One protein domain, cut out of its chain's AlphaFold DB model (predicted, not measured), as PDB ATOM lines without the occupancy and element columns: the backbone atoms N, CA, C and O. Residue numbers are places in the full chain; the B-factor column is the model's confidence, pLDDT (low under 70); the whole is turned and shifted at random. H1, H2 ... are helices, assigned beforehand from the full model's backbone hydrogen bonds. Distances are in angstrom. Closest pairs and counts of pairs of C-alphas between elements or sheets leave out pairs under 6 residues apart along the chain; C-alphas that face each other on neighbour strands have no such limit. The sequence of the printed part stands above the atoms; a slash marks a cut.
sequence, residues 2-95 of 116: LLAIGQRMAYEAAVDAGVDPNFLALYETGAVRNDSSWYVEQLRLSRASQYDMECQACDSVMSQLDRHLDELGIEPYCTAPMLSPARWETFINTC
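AT A GLANCE: This is residues 2 to 95 of the 116 residues of an uncharacterized protein of Aspergillus luchuensis (strain CBS 106.47) (UniProt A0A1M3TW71). Three helices, H1, H2 and H4, form a row with H2 in the middle, and from the far end of H4 a thin arm of H5, an unnamed stretch and H6 leads away and makes the length. H1 and H2 are a helical hairpin, H4 packs on H2 at a slant, and the short H3 sits at the other end of H4. The printed part has 94 residues with six named helices, H1 to H6 in chain order, and no named strand; its class is all helix. It is only just loose, close to extended, with a radius of gyration of the C-alphas of 18.3 A, and elongated, spanning 56 by 30 by 26 A.

HOW THE PARTS SIT: H1, residues 2 to 16, and H2, residues 21 to 34, form a hairpin: they touch at a shallow tilt of 5 degrees, opposite ways, the closest C-alphas being those of Tyr 11 and Leu 24, 6.9 A apart. H3, residues 36 to 43, is close to H2 but not clearly touching it, about perpendicular at 81 degrees; the closest C-alphas are those of Val 32 and Tyr 39, 6.9 A apart. H4, residues 47 to 62, touches H2 with 17 pairs of C-alphas within 8 A, the closest being those of Leu 26 and Ala 57 at 5.0 A. Their tilt is 36 degrees, opposite ways, only just steep. H3 and H4 only just touch, with 3 pairs of C-alphas within 8 A, through residues 47 to 50 of H4 alone; the closest are those of Val 40 and Arg 47, 6.9 A apart. H1 and H4 are apart. H5, residues 65 to 71, and H4 meet only through their link. H6, residues 85 to 92, touches no helix. In all six helices every O i to N i+4 pair is within hydrogen-bond range.

IN THESE COORDINATES: H1 begins at C-alpha 2, (-9.396, -54.743, 27.870), and is 21.5 A from first to last C-alpha. H2 is 20.0 A long. H4, the longest with 16 residues, measures 22.1 A and ends at C-alpha 62, (-27.832, -44.591, 6.155). H6 ends at C-alpha 92, (-13.519, -23.953, -7.134).

THE WHOLE: The C-alphas farthest apart, those of Gln 42 and Asn 93, are 56.5 A from each other. The link from H5 to H6, residues 72 to 84, is long; the other four links are tight. Residues 69 to 74, of which 69 to 71 belong to H5, stand free. The printed part has no cut. Its mean pLDDT is 94.7, and no printed residue is under 70.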
ATOM      1  N   LEU A   2      -9.194 -56.144  27.442       83.75
ATOM      2  CA  LEU A   2      -9.396 -54.743  27.870       83.75
ATOM      3  C   LEU A   2     -10.319 -53.951  26.918       83.75
ATOM      4  O   LEU A   2     -11.227 -53.261  27.368       83.75
ATOM      5  N   LEU A   3     -10.145 -54.138  25.604       88.62
ATOM      6  CA  LEU A   3     -10.978 -53.489  24.588       88.62
ATOM      7  C   LEU A   3     -12.458 -53.901  24.678       88.62
ATOM      8  O   LEU A   3     -13.316 -53.029  24.679       88.62
ATOM      9  N   ALA A   4     -12.754 -55.195  24.831       88.94
ATOM     10  CA  ALA A   4     -14.129 -55.698  24.925       88.94
ATOM     11  C   ALA A   4     -14.882 -55.145  26.149       88.94
ATOM     12  O   ALA A   4     -16.068 -54.839  26.066       88.94
ATOM     13  N   ILE A   5     -14.186 -54.965  27.279       93.00
ATOM     14  CA  ILE A   5     -14.765 -54.333  28.475       93.00
ATOM     15  C   ILE A   5     -15.096 -52.865  28.187       93.00
ATOM     16  O   ILE A   5     -16.202 -52.423  28.483       93.00
ATOM     17  N   GLY A   6     -14.170 -52.127  27.567       94.81
ATOM     18  CA  GLY A   6     -14.408 -50.736  27.174       94.81
ATOM     19  C   GLY A   6     -15.557 -50.590  26.173       94.81
ATOM     20  O   GLY A   6     -16.378 -49.691  26.317       94.81
ATOM     21  N   GLN A   7     -15.659 -51.508  25.208       94.81
ATOM     22  CA  GLN A   7     -16.752 -51.541  24.235       94.81
ATOM     23  C   GLN A   7     -18.110 -51.757  24.909       94.81
ATOM     24  O   GLN A   7     -19.054 -51.025  24.622       94.81
ATOM     25  N   ARG A   8     -18.200 -52.693  25.864       95.38
ATOM     26  CA  ARG A   8     -19.415 -52.889  26.665       95.38
ATOM     27  C   ARG A   8     -19.776 -51.638  27.469       95.38
ATOM     28  O   ARG A   8     -20.930 -51.237  27.463       95.38
ATOM     29  N   MET A   9     -18.805 -51.015  28.141       97.25
ATOM     30  CA  MET A   9     -19.056 -49.804  28.935       97.25
ATOM     31  C   MET A   9     -19.566 -48.643  28.074       97.25
ATOM     32  O   MET A   9     -20.475 -47.931  28.487       97.25
ATOM     33  N   ALA A  10     -18.999 -48.458  26.879       96.81
ATOM     34  CA  ALA A  10     -19.463 -47.445  25.935       96.81
ATOM     35  C   ALA A  10     -20.893 -47.731  25.455       96.81
ATOM     36  O   ALA A  10     -21.705 -46.812  25.390       96.81
ATOM     37  N   TYR A  11     -21.210 -48.998  25.167       97.69
ATOM     38  CA  TYR A  11     -22.554 -49.417  24.779       97.69
ATOM     39  C   TYR A  11     -23.578 -49.164  25.893       97.69
ATOM     40  O   TYR A  11     -24.597 -48.525  25.652       97.69
ATOM     41  N   GLU A  12     -23.293 -49.600  27.122       97.94
ATOM     42  CA  GLU A  12     -24.183 -49.400  28.276       97.94
ATOM     43  C   GLU A  12     -24.418 -47.909  28.554       97.94
ATOM     44  O   GLU A  12     -25.557 -47.487  28.725       97.94
ATOM     45  N   ALA A  13     -23.367 -47.084  28.494       98.31
ATOM     46  CA  ALA A  13     -23.504 -45.638  28.647       98.31
ATOM     47  C   ALA A  13     -24.355 -44.999  27.533       98.31
ATOM     48  O   ALA A  13     -25.110 -44.065  27.794       98.31
ATOM     49  N   ALA A  14     -24.248 -45.489  26.295       97.38
ATOM     50  CA  ALA A  14     -25.060 -45.011  25.179       97.38
ATOM     51  C   ALA A  14     -26.537 -45.421  25.323       97.38
ATOM     52  O   ALA A  14     -27.422 -44.620  25.018       97.38
ATOM     53  N   VAL A  15     -26.808 -46.623  25.844       98.00
ATOM     54  CA  VAL A  15     -28.163 -47.065  26.212       98.00
ATOM     55  C   VAL A  15     -28.752 -46.151  27.287       98.00
ATOM     56  O   VAL A  15     -29.857 -45.642  27.106       98.00
ATOM     57  N   ASP A  16     -28.006 -45.882  28.362       98.12
ATOM     58  CA  ASP A  16     -28.448 -45.003  29.452       98.12
ATOM     59  C   ASP A  16     -28.692 -43.558  28.980       98.12
ATOM     60  O   ASP A  16     -29.581 -42.871  29.487       98.12
ATOM     61  N   ALA A  17     -27.932 -43.097  27.983       97.19
ATOM     62  CA  ALA A  17     -28.109 -41.792  27.351       97.19
ATOM     63  C   ALA A  17     -29.280 -41.738  26.346       97.19
ATOM     64  O   ALA A  17     -29.583 -40.661  25.833       97.19
ATOM     65  N   GLY A  18     -29.938 -42.867  26.057       96.12
ATOM     66  CA  GLY A  18     -31.063 -42.934  25.124       96.12
ATOM     67  C   GLY A  18     -30.668 -42.778  23.654       96.12
ATOM     68  O   GLY A  18     -31.451 -42.249  22.866       96.12
ATOM     69  N   VAL A  19     -29.457 -43.204  23.280       95.31
ATOM     70  CA  VAL A  19     -29.005 -43.209  21.880       95.31
ATOM     71  C   VAL A  19     -29.899 -44.127  21.035       95.31
ATOM     72  O   VAL A  19     -30.346 -45.175  21.500       95.31
ATOM     73  N   ASP A  20     -30.148 -43.737  19.779       94.38
ATOM     74  CA  ASP A  20     -30.961 -44.512  18.834       94.38
ATOM     75  C   ASP A  20     -30.444 -45.966  18.714       94.38
ATOM     76  O   ASP A  20     -29.247 -46.176  18.470       94.38
ATOM     77  N   PRO A  21     -31.321 -46.979  18.841       96.06
ATOM     78  CA  PRO A  21     -30.943 -48.386  18.717       96.06
ATOM     79  C   PRO A  21     -30.215 -48.744  17.416       96.06
ATOM     80  O   PRO A  21     -29.390 -49.657  17.416       96.06
ATOM     81  N   ASN A  22     -30.469 -48.033  16.315       95.75
ATOM     82  CA  ASN A  22     -29.784 -48.267  15.044       95.75
ATOM     83  C   ASN A  22     -28.291 -47.913  15.133       95.75
ATOM     84  O   ASN A  22     -27.452 -48.647  14.610       95.75
ATOM     85  N   PHE A  23     -27.931 -46.844  15.856       96.31
ATOM     86  CA  PHE A  23     -26.526 -46.514  16.118       96.31
ATOM     87  C   PHE A  23     -25.869 -47.519  17.063       96.31
ATOM     88  O   PHE A  23     -24.700 -47.861  16.873       96.31
ATOM     89  N   LEU A  24     -26.613 -48.033  18.045       97.56
ATOM     90  CA  LEU A  24     -26.129 -49.089  18.935       97.56
ATOM     91  C   LEU A  24     -25.822 -50.380  18.159       97.56
ATOM     92  O   LEU A  24     -24.751 -50.963  18.335       97.56
ATOM     93  N   ALA A  25     -26.708 -50.781  17.245       97.44
ATOM     94  CA  ALA A  25     -26.504 -51.936  16.371       97.44
ATOM     95  C   ALA A  25     -25.306 -51.744  15.421       97.44
ATOM     96  O   ALA A  25     -24.512 -52.666  15.211       97.44
ATOM     97  N   LEU A  26     -25.120 -50.536  14.880       97.50
ATOM     98  CA  LEU A  26     -23.958 -50.213  14.049       97.50
ATOM     99  C   LEU A  26     -22.646 -50.273  14.852       97.50
ATOM    100  O   LEU A  26     -21.636 -50.784  14.367       97.50
ATOM    101  N   TYR A  27     -22.662 -49.804  16.101       97.25
ATOM    102  CA  TYR A  27     -21.510 -49.899  16.995       97.25
ATOM    103  C   TYR A  27     -21.154 -51.356  17.324       97.25
ATOM    104  O   TYR A  27     -19.985 -51.740  17.225       97.25
ATOM    105  N   GLU A  28     -22.144 -52.182  17.676       95.94
ATOM    106  CA  GLU A  28     -21.938 -53.606  17.972       95.94
ATOM    107  C   GLU A  28     -21.378 -54.370  16.775       95.94
ATOM    108  O   GLU A  28     -20.400 -55.104  16.916       95.94
ATOM    109  N   THR A  29     -21.947 -54.179  15.583       96.69
ATOM    110  CA  THR A  29     -21.462 -54.857  14.372       96.69
ATOM    111  C   THR A  29     -20.037 -54.432  14.025       96.69
ATOM    112  O   THR A  29     -19.208 -55.285  13.702       96.69
ATOM    113  N   GLY A  30     -19.687 -53.155  14.214       95.00
ATOM    114  CA  GLY A  30     -18.307 -52.675  14.113       95.00
ATOM    115  C   GLY A  30     -17.359 -53.305  15.144       95.00
ATOM    116  O   GLY A  30     -16.236 -53.690  14.804       95.00
ATOM    117  N   ALA A  31     -17.807 -53.464  16.394       94.19
ATOM    118  CA  ALA A  31     -17.040 -54.121  17.452       94.19
ATOM    119  C   ALA A  31     -16.798 -55.610  17.154       94.19
ATOM    120  O   ALA A  31     -15.683 -56.098  17.359       94.19
ATOM    121  N   VAL A  32     -17.807 -56.307  16.623       94.19
ATOM    122  CA  VAL A  32     -17.711 -57.701  16.166       94.19
ATOM    123  C   VAL A  32     -16.745 -57.824  14.990       94.19
ATOM    124  O   VAL A  32     -15.854 -58.675  15.009       94.19
ATOM    125  N   ARG A  33     -16.859 -56.932  13.997       94.06
ATOM    126  CA  ARG A  33     -16.000 -56.918  12.804       94.06
ATOM    127  C   ARG A  33     -14.521 -56.785  13.159       94.06
ATOM    128  O   ARG A  33     -13.680 -57.409  12.514       94.06
ATOM    129  N   ASN A  34     -14.201 -56.010  14.196       92.75
ATOM    130  CA  ASN A  34     -12.826 -55.771  14.628       92.75
ATOM    131  C   ASN A  34     -12.102 -57.036  15.134       92.75
ATOM    132  O   ASN A  34     -10.877 -57.095  15.066       92.75
ATOM    133  N   ASP A  35     -12.831 -58.053  15.608       93.06
ATOM    134  CA  ASP A  35     -12.258 -59.344  16.025       93.06
ATOM    135  C   ASP A  35     -13.092 -60.535  15.523       93.06
ATOM    136  O   ASP A  35     -13.434 -61.461  16.259       93.06
ATOM    137  N   SER A  36     -13.442 -60.507  14.234       94.06
ATOM    138  CA  SER A  36     -14.343 -61.476  13.593       94.06
ATOM    139  C   SER A  36     -14.012 -62.939  13.914       94.06
ATOM    140  O   SER A  36     -14.912 -63.736  14.191       94.06
ATOM    141  N   SER A  37     -12.725 -63.298  13.901       95.12
ATOM    142  CA  SER A  37     -12.271 -64.669  14.151       95.12
ATOM    143  C   SER A  37     -12.592 -65.131  15.573       95.12
ATOM    144  O   SER A  37     -13.008 -66.272  15.744       95.12
ATOM    145  N   TRP A  38     -12.478 -64.265  16.585       94.25
ATOM    146  CA  TRP A  38     -12.861 -64.625  17.950       94.25
ATOM    147  C   TRP A  38     -14.357 -64.957  18.049       94.25
ATOM    148  O   TRP A  38     -14.721 -65.974  18.641       94.25
ATOM    149  N   TYR A  39     -15.223 -64.170  17.399       94.19
ATOM    150  CA  TYR A  39     -16.673 -64.412  17.373       94.19
ATOM    151  C   TYR A  39     -17.054 -65.673  16.581       94.19
ATOM    152  O   TYR A  39     -17.988 -66.382  16.969       94.19
ATOM    153  N   VAL A  40     -16.320 -65.998  15.512       97.00
ATOM    154  CA  VAL A  40     -16.488 -67.270  14.785       97.00
ATOM    155  C   VAL A  40     -16.146 -68.453  15.692       97.00
ATOM    156  O   VAL A  40     -16.943 -69.381  15.811       97.00
ATOM    157  N   GLU A  41     -14.990 -68.411  16.354       96.25
ATOM    158  CA  GLU A  41     -14.465 -69.538  17.132       96.25
ATOM    159  C   GLU A  41     -15.207 -69.744  18.461       96.25
ATOM    160  O   GLU A  41     -15.514 -70.874  18.837       96.25
ATOM    161  N   GLN A  42     -15.511 -68.662  19.185       95.19
ATOM    162  CA  GLN A  42     -16.058 -68.740  20.545       95.19
ATOM    163  C   GLN A  42     -17.583 -68.653  20.594       95.19
ATOM    164  O   GLN A  42     -18.203 -69.254  21.469       95.19
ATOM    165  N   LEU A  43     -18.197 -67.926  19.657       92.62
ATOM    166  CA  LEU A  43     -19.640 -67.666  19.654       92.62
ATOM    167  C   LEU A  43     -20.362 -68.284  18.454       92.62
ATOM    168  O   LEU A  43     -21.581 -68.165  18.353       92.62
ATOM    169  N   ARG A  44     -19.638 -68.986  17.567       94.81
ATOM    170  CA  ARG A  44     -20.176 -69.614  16.344       94.81
ATOM    171  C   ARG A  44     -20.911 -68.628  15.434       94.81
ATOM    172  O   ARG A  44     -21.766 -69.023  14.641       94.81
ATOM    173  N   LEU A  45     -20.563 -67.347  15.528       95.62
ATOM    174  CA  LEU A  45     -21.133 -66.308  14.691       95.62
ATOM    175  C   LEU A  45     -20.396 -66.312  13.352       95.62
ATOM    176  O   LEU A  45     -19.272 -65.823  13.254       95.62
ATOM    177  N   SER A  46     -21.010 -66.912  12.331       97.19
ATOM    178  CA  SER A  46     -20.375 -67.077  11.020       97.19
ATOM    179  C   SER A  46     -20.010 -65.731  10.386       97.19
ATOM    180  O   SER A  46     -20.708 -64.739  10.590       97.19
ATOM    181  N   ARG A  47     -18.955 -65.688   9.561       96.44
ATOM    182  CA  ARG A  47     -18.560 -64.453   8.855       96.44
ATOM    183  C   ARG A  47     -19.663 -63.900   7.952       96.44
ATOM    184  O   ARG A  47     -19.794 -62.689   7.857       96.44
ATOM    185  N   ALA A  48     -20.455 -64.773   7.327       97.69
ATOM    186  CA  ALA A  48     -21.603 -64.357   6.523       97.69
ATOM    187  C   ALA A  48     -22.653 -63.654   7.393       97.69
ATOM    188  O   ALA A  48     -23.076 -62.555   7.073       97.69
ATOM    189  N   SER A  49     -22.974 -64.224   8.558       97.62
ATOM    190  CA  SER A  49     -23.897 -63.596   9.511       97.62
ATOM    191  C   SER A  49     -23.373 -62.255  10.031       97.62
ATOM    192  O   SER A  49     -24.146 -61.315  10.148       97.62
ATOM    193  N   GLN A  50     -22.070 -62.143  10.314       97.81
ATOM    194  CA  GLN A  50     -21.461 -60.869  10.724       97.81
ATOM    195  C   GLN A  50     -21.598 -59.802   9.632       97.81
ATOM    196  O   GLN A  50     -21.938 -58.663   9.936       97.81
ATOM    197  N   TYR A  51     -21.364 -60.184   8.375       97.62
ATOM    198  CA  TYR A  51     -21.529 -59.304   7.222       97.62
ATOM    199  C   TYR A  51     -22.987 -58.866   7.041       97.62
ATOM    200  O   TYR A  51     -23.252 -57.678   6.897       97.62
ATOM    201  N   ASP A  52     -23.939 -59.797   7.124       98.06
ATOM    202  CA  ASP A  52     -25.366 -59.483   6.997       98.06
ATOM    203  C   ASP A  52     -25.830 -58.521   8.101       98.06
ATOM    204  O   ASP A  52     -26.545 -57.558   7.823       98.06
ATOM    205  N   MET A  53     -25.381 -58.741   9.343       97.62
ATOM    206  CA  MET A  53     -25.659 -57.837  10.461       97.62
ATOM    207  C   MET A  53     -25.092 -56.434  10.206       97.62
ATOM    208  O   MET A  53     -25.780 -55.443  10.448       97.62
ATOM    209  N   GLU A  54     -23.854 -56.340   9.711       97.31
ATOM    210  CA  GLU A  54     -23.213 -55.064   9.377       97.31
ATOM    211  C   GLU A  54     -23.976 -54.325   8.272       97.31
ATOM    212  O   GLU A  54     -24.276 -53.141   8.429       97.31
ATOM    213  N   CYS A  55     -24.340 -55.014   7.187       97.81
ATOM    214  CA  CYS A  55     -25.126 -54.429   6.103       97.81
ATOM    215  C   CYS A  55     -26.465 -53.887   6.610       97.81
ATOM    216  O   CYS A  55     -26.790 -52.734   6.350       97.81
ATOM    217  N   GLN A  56     -27.204 -54.675   7.394       97.75
ATOM    218  CA  GLN A  56     -28.497 -54.258   7.944       97.75
ATOM    219  C   GLN A  56     -28.381 -53.035   8.861       97.75
ATOM    220  O   GLN A  56     -29.195 -52.113   8.766       97.75
ATOM    221  N   ALA A  57     -27.377 -53.012   9.741       97.31
ATOM    222  CA  ALA A  57     -27.145 -51.879  10.630       97.31
ATOM    223  C   ALA A  57     -26.749 -50.619   9.844       97.31
ATOM    224  O   ALA A  57     -27.258 -49.531  10.116       97.31
ATOM    225  N   CYS A  58     -25.887 -50.776   8.836       97.06
ATOM    226  CA  CYS A  58     -25.464 -49.689   7.961       97.06
ATOM    227  C   CYS A  58     -26.647 -49.122   7.168       97.06
ATOM    228  O   CYS A  58     -26.889 -47.922   7.227       97.06
ATOM    229  N   ASP A  59     -27.436 -49.972   6.506       97.62
ATOM    230  CA  ASP A  59     -28.598 -49.557   5.712       97.62
ATOM    231  C   ASP A  59     -29.632 -48.812   6.568       97.62
ATOM    232  O   ASP A  59     -30.165 -47.778   6.155       97.62
ATOM    233  N   SER A  60     -29.874 -49.297   7.791       96.00
ATOM    234  CA  SER A  60     -30.813 -48.673   8.730       96.00
ATOM    235  C   SER A  60     -30.385 -47.248   9.085       96.00
ATOM    236  O   SER A  60     -31.190 -46.323   8.971       96.00
ATOM    237  N   VAL A  61     -29.110 -47.050   9.435       95.94
ATOM    238  CA  VAL A  61     -28.559 -45.724   9.761       95.94
ATOM    239  C   VAL A  61     -28.490 -44.826   8.524       95.94
ATOM    240  O   VAL A  61     -28.913 -43.671   8.573       95.94
ATOM    241  N   MET A  62     -28.004 -45.350   7.398       96.06
ATOM    242  CA  MET A  62     -27.832 -44.591   6.155       96.06
ATOM    243  C   MET A  62     -29.162 -44.072   5.608       96.06
ATOM    244  O   MET A  62     -29.210 -42.957   5.094       96.06
ATOM    245  N   SER A  63     -30.252 -44.828   5.768       95.88
ATOM    246  CA  SER A  63     -31.589 -44.405   5.325       95.88
ATOM    247  C   SER A  63     -32.118 -43.149   6.033       95.88
ATOM    248  O   SER A  63     -33.029 -42.497   5.524       95.88
ATOM    249  N   GLN A  64     -31.554 -42.802   7.193       94.44
ATOM    250  CA  GLN A  64     -31.968 -41.661   8.013       94.44
ATOM    251  C   GLN A  64     -30.807 -40.703   8.305       94.44
ATOM    252  O   GLN A  64     -30.919 -39.859   9.194       94.44
ATOM    253  N   LEU A  65     -29.696 -40.827   7.570       93.38
ATOM    254  CA  LEU A  65     -28.461 -40.101   7.853       93.38
ATOM    255  C   LEU A  65     -28.676 -38.585   7.877       93.38
ATOM    256  O   LEU A  65     -28.272 -37.942   8.841       93.38
ATOM    257  N   ASP A  66     -29.354 -38.035   6.867       92.06
ATOM    258  CA  ASP A  66     -29.601 -36.591   6.775       92.06
ATOM    259  C   ASP A  66     -30.379 -36.077   7.996       92.06
ATOM    260  O   ASP A  66     -29.958 -35.121   8.643       92.06
ATOM    261  N   ARG A  67     -31.444 -36.790   8.398       94.00
ATOM    262  CA  ARG A  67     -32.222 -36.468   9.607       94.00
ATOM    263  C   ARG A  67     -31.335 -36.445  10.852       94.00
ATOM    264  O   ARG A  67     -31.423 -35.521  11.654       94.00
ATOM    265  N   HIS A  68     -30.495 -37.464  11.023       92.50
ATOM    266  CA  HIS A  68     -29.609 -37.553  12.181       92.50
ATOM    267  C   HIS A  68     -28.552 -36.444  12.200       92.50
ATOM    268  O   HIS A  68     -28.219 -35.949  13.274       92.50
ATOM    269  N   LEU A  69     -28.027 -36.041  11.040       91.81
ATOM    270  CA  LEU A  69     -27.075 -34.933  10.936       91.81
ATOM    271  C   LEU A  69     -27.736 -33.586  11.258       91.81
ATOM    272  O   LEU A  69     -27.145 -32.781  11.980       91.81
ATOM    273  N   ASP A  70     -28.965 -33.369  10.791       92.00
ATOM    274  CA  ASP A  70     -29.737 -32.159  11.086       92.00
ATOM    275  C   ASP A  70     -30.021 -32.014  12.593       92.00
ATOM    276  O   ASP A  70     -29.888 -30.925  13.157       92.00
ATOM    277  N   GLU A  71     -30.342 -33.119  13.275       93.25
ATOM    278  CA  GLU A  71     -30.607 -33.157  14.723       93.25
ATOM    279  C   GLU A  71     -29.401 -32.747  15.582       93.25
ATOM    280  O   GLU A  71     -29.580 -32.268  16.704       93.25
ATOM    281  N   LEU A  72     -28.172 -32.869  15.064       91.94
ATOM    282  CA  LEU A  72     -26.970 -32.413  15.767       91.94
ATOM    283  C   LEU A  72     -26.892 -30.881  15.861       91.94
ATOM    284  O   LEU A  72     -26.153 -30.358  16.696       91.94
ATOM    285  N   GLY A  73     -27.610 -30.147  15.002       92.31
ATOM    286  CA  GLY A  73     -27.609 -28.681  14.997       92.31
ATOM    287  C   GLY A  73     -26.241 -28.059  14.688       92.31
ATOM    288  O   GLY A  73     -25.976 -26.919  15.074       92.31
ATOM    289  N   ILE A  74     -25.354 -28.801  14.017       92.94
ATOM    290  CA  ILE A  74     -23.963 -28.393  13.765       92.94
ATOM    291  C   ILE A  74     -23.763 -27.613  12.463       92.94
ATOM    292  O   ILE A  74     -22.668 -27.101  12.240       92.94
ATOM    293  N   GLU A  75     -24.799 -27.475  11.630       90.38
ATOM    294  CA  GLU A  75     -24.719 -26.799  10.325       90.38
ATOM    295  C   GLU A  75     -24.041 -25.411  10.369       90.38
ATOM    296  O   GLU A  75     -23.222 -25.126   9.493       90.38
ATOM    297  N   PRO A  76     -24.249 -24.552  11.392       90.88
ATOM    298  CA  PRO A  76     -23.547 -23.266  11.480       90.88
ATOM    299  C   PRO A  76     -22.020 -23.376  11.618       90.88
ATOM    300  O   PRO A  76     -21.304 -22.426  11.304       90.88
ATOM    301  N   TYR A  77     -21.517 -24.514  12.098       92.06
ATOM    302  CA  TYR A  77     -20.092 -24.788  12.296       92.06
ATOM    303  C   TYR A  77     -19.475 -25.574  11.129       92.06
ATOM    304  O   TYR A  77     -18.256 -25.740  11.064       92.06
ATOM    305  N   CYS A  78     -20.295 -26.036  10.186       90.94
ATOM    306  CA  CYS A  78     -19.869 -26.790   9.018       90.94
ATOM    307  C   CYS A  78     -19.253 -25.862   7.956       90.94
ATOM    308  O   CYS A  78     -19.941 -25.308   7.101       90.94
ATOM    309  N   THR A  79     -17.928 -25.705   7.971       91.31
ATOM    310  CA  THR A  79     -17.207 -24.830   7.023       91.31
ATOM    311  C   THR A  79     -16.744 -25.532   5.747       91.31
ATOM    312  O   THR A  79     -16.197 -24.883   4.853       91.31
ATOM    313  N   ALA A  80     -16.911 -26.854   5.648       92.75
ATOM    314  CA  ALA A  80     -16.416 -27.616   4.509       92.75
ATOM    315  C   ALA A  80     -17.143 -27.199   3.211       92.75
ATOM    316  O   ALA A  80     -18.377 -27.226   3.160       92.75
ATOM    317  N   PRO A  81     -16.410 -26.835   2.141       92.56
ATOM    318  CA  PRO A  81     -17.022 -26.264   0.944       92.56
ATOM    319  C   PRO A  81     -17.860 -27.273   0.152       92.56
ATOM    320  O   PRO A  81     -18.827 -26.894  -0.492       92.56
ATOM    321  N   MET A  82     -17.534 -28.563   0.241       93.50
ATOM    322  CA  MET A  82     -18.242 -29.651  -0.448       93.50
ATOM    323  C   MET A  82     -19.651 -29.946   0.092       93.50
ATOM    324  O   MET A  82     -20.375 -30.724  -0.515       93.50
ATOM    325  N   LEU A  83     -20.052 -29.328   1.208       91.06
ATOM    326  CA  LEU A  83     -21.369 -29.544   1.817       91.06
ATOM    327  C   LEU A  83     -22.507 -28.810   1.098       91.06
ATOM    328  O   LEU A  83     -23.669 -29.127   1.328       91.06
ATOM    329  N   SER A  84     -22.213 -27.837   0.229       89.81
ATOM    330  CA  SER A  84     -23.246 -27.234  -0.615       89.81
ATOM    331  C   SER A  84     -22.719 -26.860  -1.997       89.81
ATOM    332  O   SER A  84     -21.562 -26.449  -2.114       89.81
ATOM    333  N   PRO A  85     -23.559 -26.928  -3.049       92.25
ATOM    334  CA  PRO A  85     -23.152 -26.532  -4.396       92.25
ATOM    335  C   PRO A  85     -22.585 -25.108  -4.452       92.25
ATOM    336  O   PRO A  85     -21.537 -24.884  -5.042       92.25
ATOM    337  N   ALA A  86     -23.211 -24.157  -3.752       92.75
ATOM    338  CA  ALA A  86     -22.763 -22.766  -3.733       92.75
ATOM    339  C   ALA A  86     -21.393 -22.582  -3.050       92.75
ATOM    340  O   ALA A  86     -20.540 -21.841  -3.551       92.75
ATOM    341  N   ARG A  87     -21.157 -23.255  -1.911       92.50
ATOM    342  CA  ARG A  87     -19.851 -23.221  -1.228       92.50
ATOM    343  C   ARG A  87     -18.783 -23.910  -2.084       92.50
ATOM    344  O   ARG A  87     -17.659 -23.415  -2.164       92.50
ATOM    345  N   TRP A  88     -19.148 -24.999  -2.757       95.12
ATOM    346  CA  TRP A  88     -18.270 -25.744  -3.649       95.12
ATOM    347  C   TRP A  88     -17.848 -24.913  -4.861       95.12
ATOM    348  O   TRP A  88     -16.656 -24.783  -5.123       95.12
ATOM    349  N   GLU A  89     -18.795 -24.284  -5.556       94.56
ATOM    350  CA  GLU A  89     -18.512 -23.398  -6.690       94.56
ATOM    351  C   GLU A  89     -17.639 -22.215  -6.276       94.56
ATOM    352  O   GLU A  89     -16.647 -21.914  -6.937       94.56
ATOM    353  N   THR A  90     -17.958 -21.579  -5.145       94.19
ATOM    354  CA  THR A  90     -17.145 -20.484  -4.597       94.19
ATOM    355  C   THR A  90     -15.708 -20.940  -4.362       94.19
ATOM    356  O   THR A  90     -14.777 -20.243  -4.756       94.19
ATOM    357  N   PHE A  91     -15.521 -22.121  -3.769       94.06
ATOM    358  CA  PHE A  91     -14.204 -22.706  -3.542       94.06
ATOM    359  C   PHE A  91     -13.468 -22.998  -4.856       94.06
ATOM    360  O   PHE A  91     -12.324 -22.575  -5.014       94.06
ATOM    361  N   ILE A  92     -14.119 -23.648  -5.825       93.75
ATOM    362  CA  ILE A  92     -13.519 -23.953  -7.134       93.75
ATOM    363  C   ILE A  92     -13.093 -22.679  -7.867       93.75
ATOM    364  O   ILE A  92     -12.017 -22.650  -8.456       93.75
ATOM    365  N   ASN A  93     -13.869 -21.599  -7.758       93.31
ATOM    366  CA  ASN A  93     -13.526 -20.307  -8.352       93.31
ATOM    367  C   ASN A  93     -12.283 -19.644  -7.726       93.31
ATOM    368  O   ASN A  93     -11.721 -18.732  -8.327       93.31
ATOM    369  N   THR A  94     -11.826 -20.086  -6.547       93.06
ATOM    370  CA  THR A  94     -10.548 -19.628  -5.969       93.06
ATOM    371  C   THR A  94      -9.331 -20.376  -6.515       93.06
ATOM    372  O   THR A  94      -8.202 -19.914  -6.340       93.06
ATOM    373  N   CYS A  95      -9.529 -21.521  -7.176       91.88
ATOM    374  CA  CYS A  95      -8.435 -22.345  -7.676       91.88
ATOM    375  C   CYS A  95      -7.840 -21.760  -8.973       91.88
ATOM    376  O   CYS A  95      -8.583 -21.387  -9.881       91.88
TER     377      CYS A  95